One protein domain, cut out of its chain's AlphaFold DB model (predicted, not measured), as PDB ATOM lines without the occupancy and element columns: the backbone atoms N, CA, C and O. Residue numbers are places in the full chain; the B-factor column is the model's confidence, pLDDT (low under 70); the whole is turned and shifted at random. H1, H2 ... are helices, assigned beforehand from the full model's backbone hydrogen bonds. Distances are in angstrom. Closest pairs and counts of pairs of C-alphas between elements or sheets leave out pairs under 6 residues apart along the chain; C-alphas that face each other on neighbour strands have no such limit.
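What this domain is: This is residues 7 to 93 of the 331 residues of an uncharacterized protein of Treponema pedis (UniProt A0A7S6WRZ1). One long helix, H1, runs like a handle into a small head of five shorter helices: its residues 7 to 16 stick out as a free arm, while H4 and H6 pack on its later part. H6 folds back beside H1, H3 and H4 form a helical hairpin, and short H2 packs on H3. The printed part has 87 residues with six named helices, H1 to H6 in chain order, and no named strand: the class is all helix. It is only just loose, close to compact, with a radius of gyration of the C-alphas of 14.8 A, and spans 51 by 23 by 18 A.

Where its parts are: Find C-alpha 7 at (-131.725, 129.596, 17.848); from there H1, residues 7 to 34, runs 40.9 A to C-alpha 34 at (-103.171, 124.650, 46.710). Next come H2, residues 38 to 42, H3, residues 47 to 56, and H4, residues 60 to 72, 19.3 A long. H5 holds residues 75 to 78, and H6, residues 82 to 91, ends at C-alpha 91, (-109.904, 118.095, 30.552).

How they stand to each other: Look first at residues 24 to 32 of H1, which touch H6 at a shallow tilt of 24 degrees, opposite ways; the closest C-alphas, of Tyr 28 and Glu 90, are 6.4 A apart. Residues 27 to 34 of H1 touch residues 62 to 65 of H4 at a steep tilt of 56 degrees, closest at the C-alphas of Met 31 and Ala 62, 6.0 A. The hairpin H3 and H4 has a shallow tilt of 33 degrees, only just short of steep; its closest C-alphas, Tyr 51 and Cys 63, are 6.6 A apart. H2 touches H3, with the C-alphas of Val 40 and Val 50 closest at 6.0 A. H5 is close to H6 but not clearly touching, 5.5 A between the C-alphas of Phe 78 and Lys 84; H4 and H6 are apart. Every O i to N i+4 pair is within hydrogen-bond range in H1, H2 and H3, against 8 of 9 in H4 and 5 of 6 in H6; H5 is too short for such a pair.

The domain as a whole: The C-alphas farthest apart, of Gly 7 and His 42, are 51.8 A apart. The printed part has no cut, its five links between helices are tight, and no printed residue is under 70 in pLDDT.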
ATOM      1  N   GLY A   7    -132.854 128.664  17.767       86.25
ATOM      2  CA  GLY A   7    -131.725 129.596  17.848       86.25
ATOM      3  C   GLY A   7    -131.468 130.109  19.268       86.25
ATOM      4  O   GLY A   7    -130.317 130.209  19.692       86.25
ATOM      5  N   GLU A   8    -132.527 130.368  20.037       91.06
ATOM      6  CA  GLU A   8    -132.401 130.773  21.440       91.06
ATOM      7  C   GLU A   8    -131.922 129.602  22.314       91.06
ATOM      8  O   GLU A   8    -131.046 129.768  23.163       91.06
ATOM      9  N   ALA A   9    -132.409 128.386  22.048       91.94
ATOM     10  CA  ALA A   9    -131.932 127.187  22.731       91.94
ATOM     11  C   ALA A   9    -130.426 126.945  22.497       91.94
ATOM     12  O   ALA A   9    -129.697 126.652  23.446       91.94
ATOM     13  N   LEU A  10    -129.939 127.132  21.263       92.94
ATOM     14  CA  LEU A  10    -128.509 127.050  20.943       92.94
ATOM     15  C   LEU A  10    -127.700 128.147  21.642       92.94
ATOM     16  O   LEU A  10    -126.589 127.890  22.110       92.94
ATOM     17  N   HIS A  11    -128.245 129.362  21.743       93.31
ATOM     18  CA  HIS A  11    -127.602 130.444  22.483       93.31
ATOM     19  C   HIS A  11    -127.398 130.073  23.959       93.31
ATOM     20  O   HIS A  11    -126.279 130.191  24.464       93.31
ATOM     21  N   TYR A  12    -128.431 129.558  24.633       94.62
ATOM     22  CA  TYR A  12    -128.313 129.130  26.030       94.62
ATOM     23  C   TYR A  12    -127.379 127.932  26.216       94.62
ATOM     24  O   TYR A  12    -126.623 127.911  27.185       94.62
ATOM     25  N   ALA A  13    -127.378 126.973  25.287       94.19
ATOM     26  CA  ALA A  13    -126.435 125.857  25.303       94.19
ATOM     27  C   ALA A  13    -124.980 126.366  25.268       94.19
ATOM     28  O   ALA A  13    -124.162 126.003  26.112       94.19
ATOM     29  N   ASN A  14    -124.667 127.290  24.358       92.62
ATOM     30  CA  ASN A  14    -123.331 127.885  24.280       92.62
ATOM     31  C   ASN A  14    -122.971 128.690  25.536       92.62
ATOM     32  O   ASN A  14    -121.864 128.550  26.052       92.62
ATOM     33  N   LEU A  15    -123.914 129.467  26.079       95.56
ATOM     34  CA  LEU A  15    -123.700 130.201  27.326       95.56
ATOM     35  C   LEU A  15    -123.384 129.254  28.495       95.56
ATOM     36  O   LEU A  15    -122.486 129.541  29.288       95.56
ATOM     37  N   ALA A  16    -124.088 128.123  28.594       95.06
ATOM     38  CA  ALA A  16    -123.831 127.109  29.612       95.06
ATOM     39  C   ALA A  16    -122.416 126.523  29.479       95.06
ATOM     40  O   ALA A  16    -121.705 126.432  30.480       95.06
ATOM     41  N   ARG A  17    -121.965 126.228  28.251       94.69
ATOM     42  CA  ARG A  17    -120.585 125.790  27.970       94.69
ATOM     43  C   ARG A  17    -119.547 126.805  28.443       94.69
ATOM     44  O   ARG A  17    -118.591 126.433  29.118       94.69
ATOM     45  N   ASP A  18    -119.755 128.085  28.147       94.94
ATOM     46  CA  ASP A  18    -118.822 129.151  28.532       94.94
ATOM     47  C   ASP A  18    -118.782 129.383  30.048       94.94
ATOM     48  O   ASP A  18    -117.746 129.747  30.612       94.94
ATOM     49  N   VAL A  19    -119.919 129.233  30.732       96.06
ATOM     50  CA  VAL A  19    -119.983 129.300  32.199       96.06
ATOM     51  C   VAL A  19    -119.255 128.108  32.818       96.06
ATOM     52  O   VAL A  19    -118.393 128.326  33.670       96.06
ATOM     53  N   HIS A  20    -119.545 126.890  32.356       94.94
ATOM     54  CA  HIS A  20    -118.907 125.655  32.821       94.94
ATOM     55  C   HIS A  20    -117.390 125.718  32.674       94.94
ATOM     56  O   HIS A  20    -116.660 125.552  33.649       94.94
ATOM     57  N   LYS A  21    -116.905 126.076  31.481       95.25
ATOM     58  CA  LYS A  21    -115.472 126.213  31.208       95.25
ATOM     59  C   LYS A  21    -114.786 127.149  32.203       95.25
ATOM     60  O   LYS A  21    -113.808 126.765  32.837       95.25
ATOM     61  N   ARG A  22    -115.351 128.341  32.424       96.12
ATOM     62  CA  ARG A  22    -114.811 129.309  33.395       96.12
ATOM     63  C   ARG A  22    -114.833 128.786  34.831       96.12
ATOM     64  O   ARG A  22    -113.978 129.167  35.628       96.12
ATOM     65  N   GLN A  23    -115.820 127.972  35.202       94.94
ATOM     66  CA  GLN A  23    -115.883 127.358  36.530       94.94
ATOM     67  C   GLN A  23    -114.793 126.295  36.704       94.94
ATOM     68  O   GLN A  23    -114.094 126.315  37.717       94.94
ATOM     69  N   ILE A  24    -114.604 125.420  35.715       95.12
ATOM     70  CA  ILE A  24    -113.565 124.385  35.747       95.12
ATOM     71  C   ILE A  24    -112.165 125.002  35.738       95.12
ATOM     72  O   ILE A  24    -111.335 124.610  36.553       95.12
ATOM     73  N   GLU A  25    -111.918 126.021  34.911       95.81
ATOM     74  CA  GLU A  25    -110.648 126.761  34.896       95.81
ATOM     75  C   GLU A  25    -110.326 127.347  36.279       95.81
ATOM     76  O   GLU A  25    -109.220 127.167  36.790       95.81
ATOM     77  N   LYS A  26    -111.308 127.973  36.943       96.00
ATOM     78  CA  LYS A  26    -111.137 128.495  38.308       96.00
ATOM     79  C   LYS A  26    -110.817 127.395  39.319       96.00
ATOM     80  O   LYS A  26    -109.903 127.572  40.124       96.00
ATOM     81  N   LYS A  27    -111.544 126.271  39.278       95.88
ATOM     82  CA  LYS A  27    -111.300 125.113  40.157       95.88
ATOM     83  C   LYS A  27    -109.896 124.550  39.943       95.88
ATOM     84  O   LYS A  27    -109.162 124.340  40.906       95.88
ATOM     85  N   TYR A  28    -109.495 124.372  38.687       96.56
ATOM     86  CA  TYR A  28    -108.166 123.891  38.328       96.56
ATOM     87  C   TYR A  28    -107.067 124.835  38.820       96.56
ATOM     88  O   TYR A  28    -106.120 124.392  39.469       96.56
ATOM     89  N   GLU A  29    -107.189 126.140  38.566       96.44
ATOM     90  CA  GLU A  29    -106.207 127.126  39.022       96.44
ATOM     91  C   GLU A  29    -106.078 127.166  40.545       96.44
ATOM     92  O   GLU A  29    -104.965 127.318  41.064       96.44
ATOM     93  N   TYR A  30    -107.202 127.054  41.257       96.62
ATOM     94  CA  TYR A  30    -107.218 126.997  42.713       96.62
ATOM     95  C   TYR A  30    -106.454 125.768  43.203       96.62
ATOM     96  O   TYR A  30    -105.461 125.906  43.919       96.62
ATOM     97  N   MET A  31    -106.835 124.581  42.723       96.25
ATOM     98  CA  MET A  31    -106.178 123.324  43.079       96.25
ATOM     99  C   MET A  31    -104.687 123.347  42.739       96.25
ATOM    100  O   MET A  31    -103.843 123.003  43.563       96.25
ATOM    101  N   PHE A  32    -104.316 123.847  41.561       95.62
ATOM    102  CA  PHE A  32    -102.917 123.974  41.165       95.62
ATOM    103  C   PHE A  32    -102.110 124.863  42.124       95.62
ATOM    104  O   PHE A  32    -100.940 124.583  42.394       95.62
ATOM    105  N   LYS A  33    -102.709 125.935  42.662       95.25
ATOM    106  CA  LYS A  33    -102.076 126.785  43.684       95.25
ATOM    107  C   LYS A  33    -102.020 126.081  45.043       95.25
ATOM    108  O   LYS A  33    -100.957 126.123  45.664       95.25
ATOM    109  N   ALA A  34    -103.088 125.399  45.454       94.50
ATOM    110  CA  ALA A  34    -103.171 124.650  46.710       94.50
ATOM    111  C   ALA A  34    -102.134 123.514  46.798       94.50
ATOM    112  O   ALA A  34    -101.606 123.234  47.870       94.50
ATOM    113  N   LEU A  35    -101.747 122.919  45.661       93.62
ATOM    114  CA  LEU A  35    -100.752 121.837  45.587       93.62
ATOM    115  C   LEU A  35     -99.281 122.310  45.542       93.62
ATOM    116  O   LEU A  35     -98.352 121.507  45.657       93.62
ATOM    117  N   LYS A  36     -99.007 123.613  45.377       92.44
ATOM    118  CA  LYS A  36     -97.630 124.160  45.315       92.44
ATOM    119  C   LYS A  36     -96.837 124.191  46.632       92.44
ATOM    120  O   LYS A  36     -95.607 124.053  46.546       92.44
ATOM    121  N   PRO A  37     -97.439 124.458  47.808       93.06
ATOM    122  CA  PRO A  37     -96.724 124.562  49.075       93.06
ATOM    123  C   PRO A  37     -95.869 123.328  49.372       93.06
ATOM    124  O   PRO A  37     -96.268 122.198  49.098       93.06
ATOM    125  N   LYS A  38     -94.688 123.535  49.972       88.88
ATOM    126  CA  LYS A  38     -93.720 122.453  50.240       88.88
ATOM    127  C   LYS A  38     -94.329 121.301  51.041       88.88
ATOM    128  O   LYS A  38     -94.079 120.154  50.712       88.88
ATOM    129  N   GLN A  39     -95.142 121.615  52.050       85.94
ATOM    130  CA  GLN A  39     -95.824 120.622  52.890       85.94
ATOM    131  C   GLN A  39     -96.708 119.676  52.064       85.94
ATOM    132  O   GLN A  39     -96.625 118.469  52.243       85.94
ATOM    133  N   VAL A  40     -97.475 120.208  51.107       85.25
ATOM    134  CA  VAL A  40     -98.336 119.404  50.225       85.25
ATOM    135  C   VAL A  40     -97.494 118.585  49.246       85.25
ATOM    136  O   VAL A  40     -97.748 117.406  49.049       85.25
ATOM    137  N   LYS A  41     -96.410 119.160  48.712       88.25
ATOM    138  CA  LYS A  41     -95.456 118.415  47.872       88.25
ATOM    139  C   LYS A  41     -94.776 117.257  48.606       88.25
ATOM    140  O   LYS A  41     -94.428 116.268  47.970       88.25
ATOM    141  N   HIS A  42     -94.564 117.373  49.918       88.44
ATOM    142  CA  HIS A  42     -93.999 116.294  50.729       88.44
ATOM    143  C   HIS A  42     -94.959 115.111  50.904       88.44
ATOM    144  O   HIS A  42     -94.472 113.996  51.052       88.44
ATOM    145  N   ALA A  43     -96.276 115.330  50.809       88.62
ATOM    146  CA  ALA A  43     -97.280 114.260  50.754       88.62
ATOM    147  C   ALA A  43     -97.249 113.465  49.430       88.62
ATOM    148  O   ALA A  43     -97.977 112.494  49.257       88.62
ATOM    149  N   GLY A  44     -96.409 113.867  48.471       91.06
ATOM    150  CA  GLY A  44     -96.237 113.149  47.215       91.06
ATOM    151  C   GLY A  44     -97.484 113.200  46.332       91.06
ATOM    152  O   GLY A  44     -98.102 114.249  46.172       91.06
ATOM    153  N   ASP A  45     -97.806 112.069  45.702       94.44
ATOM    154  CA  ASP A  45     -98.877 111.966  44.702       94.44
ATOM    155  C   ASP A  45    -100.148 111.280  45.234       94.44
ATOM    156  O   ASP A  45    -101.152 111.197  44.532       94.44
ATOM    157  N   ASN A  46    -100.136 110.772  46.468       96.38
ATOM    158  CA  ASN A  46    -101.270 110.035  47.012       96.38
ATOM    159  C   ASN A  46    -102.414 110.993  47.389       96.38
ATOM    160  O   ASN A  46    -102.250 111.853  48.253       96.38
ATOM    161  N   ILE A  47    -103.595 110.808  46.787       96.19
ATOM    162  CA  ILE A  47    -104.778 111.658  47.021       96.19
ATOM    163  C   ILE A  47    -105.142 111.748  48.508       96.19
ATOM    164  O   ILE A  47    -105.476 112.830  48.981       96.19
ATOM    165  N   PHE A  48    -105.081 110.643  49.255       95.81
ATOM    166  CA  PHE A  48    -105.488 110.629  50.664       95.81
ATOM    167  C   PHE A  48    -104.509 111.403  51.553       95.81
ATOM    168  O   PHE A  48    -104.930 112.115  52.466       95.81
ATOM    169  N   GLU A  49    -103.210 111.289  51.273       96.00
ATOM    170  CA  GLU A  49    -102.162 112.018  51.997       96.00
ATOM    171  C   GLU A  49    -102.261 113.518  51.699       96.00
ATOM    172  O   GLU A  49    -102.281 114.336  52.618       96.00
ATOM    173  N   VAL A  50    -102.436 113.879  50.424       95.56
ATOM    174  CA  VAL A  50    -102.635 115.267  49.991       95.56
ATOM    175  C   VAL A  50    -103.891 115.876  50.614       95.56
ATOM    176  O   VAL A  50    -103.816 116.970  51.170       95.56
ATOM    177  N   TYR A  51    -105.026 115.171  50.585       96.12
ATOM    178  CA  TYR A  51    -106.276 115.636  51.195       96.12
ATOM    179  C   TYR A  51    -106.119 115.872  52.703       96.12
ATOM    180  O   TYR A  51    -106.580 116.885  53.226       96.12
ATOM    181  N   SER A  52    -105.422 114.971  53.405       95.56
ATOM    182  CA  SER A  52    -105.162 115.113  54.843       95.56
ATOM    183  C   SER A  52    -104.346 116.371  55.142       95.56
ATOM    184  O   SER A  52    -104.717 117.149  56.019       95.56
ATOM    185  N   VAL A  53    -103.295 116.632  54.357       95.81
ATOM    186  CA  VAL A  53    -102.472 117.841  54.506       95.81
ATOM    187  C   VAL A  53    -103.257 119.115  54.175       95.81
ATOM    188  O   VAL A  53    -103.094 120.119  54.863       95.81
ATOM    189  N   LEU A  54    -104.116 119.102  53.150       95.00
ATOM    190  CA  LEU A  54    -104.987 120.243  52.830       95.00
ATOM    191  C   LEU A  54    -105.946 120.550  53.988       95.00
ATOM    192  O   LEU A  54    -106.076 121.706  54.389       95.00
ATOM    193  N   LYS A  55    -106.522 119.510  54.600       95.00
ATOM    194  CA  LYS A  55    -107.407 119.639  55.760       95.00
ATOM    195  C   LYS A  55    -106.691 120.172  57.003       95.00
ATOM    196  O   LYS A  55    -107.232 121.038  57.681       95.00
ATOM    197  N   GLU A  56    -105.481 119.692  57.299       94.38
ATOM    198  CA  GLU A  56    -104.650 120.195  58.412       94.38
ATOM    199  C   GLU A  56    -104.261 121.668  58.244       94.38
ATOM    200  O   GLU A  56    -104.049 122.377  59.225       94.38
ATOM    201  N   ARG A  57    -104.168 122.129  56.995       92.88
ATOM    202  CA  ARG A  57    -103.880 123.522  56.639       92.88
ATOM    203  C   ARG A  57    -105.127 124.403  56.575       92.88
ATOM    204  O   ARG A  57    -104.986 125.570  56.217       92.88
ATOM    205  N   GLU A  58    -106.301 123.853  56.884       93.88
ATOM    206  CA  GLU A  58    -107.592 124.547  56.805       93.88
ATOM    207  C   GLU A  58    -107.895 125.088  55.391       93.88
ATOM    208  O   GLU A  58    -108.598 126.082  55.224       93.88
ATOM    209  N   ASP A  59    -107.374 124.423  54.350       93.38
ATOM    210  CA  ASP A  59    -107.626 124.755  52.941       93.38
ATOM    211  C   ASP A  59    -108.975 124.158  52.498       93.38
ATOM    212  O   ASP A  59    -109.054 123.190  51.735       93.38
ATOM    213  N   TYR A  60    -110.052 124.684  53.087       93.50
ATOM    214  CA  TYR A  60    -111.391 124.111  52.957       93.50
ATOM    215  C   TYR A  60    -111.935 124.168  51.530       93.50
ATOM    216  O   TYR A  60    -112.612 123.225  51.134       93.50
ATOM    217  N   ASP A  61    -111.600 125.193  50.738       94.81
ATOM    218  CA  ASP A  61    -112.066 125.261  49.348       94.81
ATOM    219  C   ASP A  61    -111.407 124.157  48.492       94.81
ATOM    220  O   ASP A  61    -112.058 123.560  47.636       94.81
ATOM    221  N   ALA A  62    -110.121 123.835  48.722       95.19
ATOM    222  CA  ALA A  62    -109.471 122.718  48.032       95.19
ATOM    223  C   ALA A  62    -110.095 121.374  48.432       95.19
ATOM    224  O   ALA A  62    -110.298 120.505  47.581       95.19
ATOM    225  N   CYS A  63    -110.418 121.202  49.718       95.75
ATOM    226  CA  CYS A  63    -111.145 120.028  50.193       95.75
ATOM    227  C   CYS A  63    -112.541 119.934  49.565       95.75
ATOM    228  O   CYS A  63    -112.899 118.856  49.104       95.75
ATOM    229  N   GLU A  64    -113.285 121.038  49.469       96.62
ATOM    230  CA  GLU A  64    -114.621 121.075  48.861       96.62
ATOM    231  C   GLU A  64    -114.584 120.671  47.381       96.62
ATOM    232  O   GLU A  64    -115.386 119.846  46.947       96.62
ATOM    233  N   ILE A  65    -113.605 121.170  46.613       96.06
ATOM    234  CA  ILE A  65    -113.415 120.763  45.209       96.06
ATOM    235  C   ILE A  65    -113.159 119.253  45.108       96.06
ATOM    236  O   ILE A  65    -113.699 118.590  44.221       96.06
ATOM    237  N   LEU A  66    -112.326 118.699  45.992       96.50
ATOM    238  CA  LEU A  66    -112.042 117.265  46.008       96.50
ATOM    239  C   LEU A  66    -113.275 116.449  46.406       96.50
ATOM    240  O   LEU A  66    -113.570 115.451  45.751       96.50
ATOM    241  N   ASP A  67    -114.013 116.891  47.423       95.75
ATOM    242  CA  ASP A  67    -115.230 116.234  47.894       95.75
ATOM    243  C   ASP A  67    -116.294 116.190  46.790       95.75
ATOM    244  O   ASP A  67    -116.864 115.126  46.542       95.75
ATOM    245  N   GLU A  68    -116.499 117.295  46.064       93.56
ATOM    246  CA  GLU A  68    -117.401 117.359  44.908       93.56
ATOM    247  C   GLU A  68    -117.019 116.325  43.836       93.56
ATOM    248  O   GLU A  68    -117.871 115.576  43.354       93.56
ATOM    249  N   ILE A  69    -115.728 116.225  43.497       93.69
ATOM    250  CA  ILE A  69    -115.236 115.247  42.516       93.69
ATOM    251  C   ILE A  69    -115.475 113.814  43.012       93.69
ATOM    252  O   ILE A  69    -115.880 112.948  42.232       93.69
ATOM    253  N   PHE A  70    -115.253 113.549  44.303       94.44
ATOM    254  CA  PHE A  70    -115.357 112.206  44.876       94.44
ATOM    255  C   PHE A  70    -116.782 111.662  44.953       94.44
ATOM    256  O   PHE A  70    -116.934 110.442  45.037       94.44
ATOM    257  N   LEU A  71    -117.807 112.519  44.867       90.69
ATOM    258  CA  LEU A  71    -119.203 112.078  44.774       90.69
ATOM    259  C   LEU A  71    -119.437 111.179  43.553       90.69
ATOM    260  O   LEU A  71    -120.139 110.175  43.658       90.69
ATOM    261  N   ASN A  72    -118.809 111.509  42.422       88.00
ATOM    262  CA  ASN A  72    -118.983 110.797  41.153       88.00
ATOM    263  C   ASN A  72    -117.752 109.968  40.753       88.00
ATOM    264  O   ASN A  72    -117.877 108.935  40.093       88.00
ATOM    265  N   HIS A  73    -116.556 110.392  41.168       92.25
ATOM    266  CA  HIS A  73    -115.288 109.758  40.815       92.25
ATOM    267  C   HIS A  73    -114.442 109.514  42.067       92.25
ATOM    268  O   HIS A  73    -113.659 110.379  42.468       92.25
ATOM    269  N   PRO A  74    -114.551 108.330  42.701       93.56
ATOM    270  CA  PRO A  74    -113.795 108.043  43.913       93.56
ATOM    271  C   PRO A  74    -112.285 108.038  43.624       93.56
ATOM    272  O   PRO A  74    -111.884 107.733  42.502       93.56
ATOM    273  N   PRO A  75    -111.408 108.245  44.625       94.69
ATOM    274  CA  PRO A  75    -109.955 108.293  44.423       94.69
ATOM    275  C   PRO A  75    -109.360 107.110  43.639       94.69
ATOM    276  O   PRO A  75    -108.362 107.265  42.940       94.69
ATOM    277  N   VAL A  76    -109.977 105.925  43.719       95.25
ATOM    278  CA  VAL A  76    -109.571 104.725  42.966       95.25
ATOM    279  C   VAL A  76    -109.697 104.910  41.448       95.25
ATOM    280  O   VAL A  76    -108.869 104.374  40.723       95.25
ATOM    281  N   PHE A  77    -110.660 105.702  40.967       94.25
ATOM    282  CA  PHE A  77    -110.797 106.056  39.548       94.25
ATOM    283  C   PHE A  77    -109.533 106.740  39.002       94.25
ATOM    284  O   PHE A  77    -109.163 106.547  37.849       94.25
ATOM    285  N   PHE A  78    -108.836 107.490  39.856       95.88
ATOM    286  CA  PHE A  78    -107.589 108.177  39.530       95.88
ATOM    287  C   PHE A  78    -106.342 107.370  39.916       95.88
ATOM    288  O   PHE A  78    -105.269 107.945  40.066       95.88
ATOM    289  N   ASP A  79    -106.458 106.060  40.159       96.38
ATOM    290  CA  ASP A  79    -105.389 105.223  40.727       96.38
ATOM    291  C   ASP A  79    -104.797 105.797  42.028       96.38
ATOM    292  O   ASP A  79    -103.623 105.601  42.338       96.38
ATOM    293  N   LYS A  80    -105.620 106.529  42.794       95.88
ATOM    294  CA  LYS A  80    -105.240 107.251  44.018       95.88
ATOM    295  C   LYS A  80    -104.172 108.336  43.796       95.88
ATOM    296  O   LYS A  80    -103.530 108.739  44.763       95.88
ATOM    297  N   SER A  81    -104.003 108.820  42.561       97.31
ATOM    298  CA  SER A  81    -103.004 109.820  42.156       97.31
ATOM    299  C   SER A  81    -103.614 111.214  41.992       97.31
ATOM    300  O   SER A  81    -104.505 111.419  41.162       97.31
ATOM    301  N   ILE A  82    -103.104 112.198  42.739       96.50
ATOM    302  CA  ILE A  82    -103.553 113.592  42.621       96.50
ATOM    303  C   ILE A  82    -103.155 114.176  41.264       96.50
ATOM    304  O   ILE A  82    -103.905 114.957  40.686       96.50
ATOM    305  N   SER A  83    -102.024 113.749  40.695       95.81
ATOM    306  CA  SER A  83    -101.588 114.181  39.364       95.81
ATOM    307  C   SER A  83    -102.546 113.704  38.268       95.81
ATOM    308  O   SER A  83    -102.855 114.461  37.342       95.81
ATOM    309  N   LYS A  84    -103.064 112.471  38.378       96.81
ATOM    310  CA  LYS A  84    -104.091 111.953  37.458       96.81
ATOM    311  C   LYS A  84    -105.417 112.691  37.616       96.81
ATOM    312  O   LYS A  84    -106.031 113.016  36.602       96.81
ATOM    313  N   LEU A  85    -105.815 113.011  38.849       96.75
ATOM    314  CA  LEU A  85    -106.992 113.843  39.113       96.75
ATOM    315  C   LEU A  85    -106.842 115.231  38.487       96.75
ATOM    316  O   LEU A  85    -107.735 115.668  37.772       96.75
ATOM    317  N   MET A  86    -105.700 115.897  38.670       96.50
ATOM    318  CA  MET A  86    -105.447 117.211  38.066       96.50
ATOM    319  C   MET A  86    -105.470 117.156  36.535       96.50
ATOM    320  O   MET A  86    -106.070 118.021  35.905       96.50
ATOM    321  N   SER A  87    -104.890 116.112  35.936       95.44
ATOM    322  CA  SER A  87    -104.921 115.903  34.478       95.44
ATOM    323  C   SER A  87    -106.334 115.646  33.943       95.44
ATOM    324  O   SER A  87    -106.632 115.945  32.788       95.44
ATOM    325  N   TRP A  88    -107.203 115.042  34.757       95.56
ATOM    326  CA  TRP A  88    -108.615 114.857  34.433       95.56
ATOM    327  C   TRP A  88    -109.398 116.162  34.596       95.56
ATOM    328  O   TRP A  88    -110.158 116.516  33.699       95.56
ATOM    329  N   LEU A  89    -109.164 116.908  35.682       94.75
ATOM    330  CA  LEU A  89    -109.828 118.182  35.959       94.75
ATOM    331  C   LEU A  89    -109.533 119.217  34.867       94.75
ATOM    332  O   LEU A  89    -110.434 119.933  34.453       94.75
ATOM    333  N   GLU A  90    -108.304 119.239  34.349       93.50
ATOM    334  CA  GLU A  90    -107.915 120.079  33.210       93.50
ATOM    335  C   GLU A  90    -108.763 119.806  31.957       93.50
ATOM    336  O   GLU A  90    -109.122 120.730  31.236       93.50
ATOM    337  N   LYS A  91    -109.118 118.538  31.716       92.00
ATOM    338  CA  LYS A  91    -109.904 118.095  30.552       92.00
ATOM    339  C   LYS A  91    -111.416 118.170  30.769       92.00
ATOM    340  O   LYS A  91    -112.176 117.951  29.828       92.00
ATOM    341  N   LYS A  92    -111.864 118.460  31.998       90.19
ATOM    342  CA  LYS A  92    -113.286 118.612  32.333       90.19
ATOM    343  C   LYS A  92    -113.866 119.942  31.831       90.19
ATOM    344  O   LYS A  92    -115.044 120.204  32.034       90.19
ATOM    345  N   ASP A  93    -113.089 120.768  31.131       88.88
ATOM    346  CA  ASP A  93    -113.629 121.896  30.361       88.88
ATOM    347  C   ASP A  93    -114.621 121.439  29.271       88.88
ATOM    348  O   ASP A  93    -115.522 122.188  28.887       88.88
TER     349      ASP A  93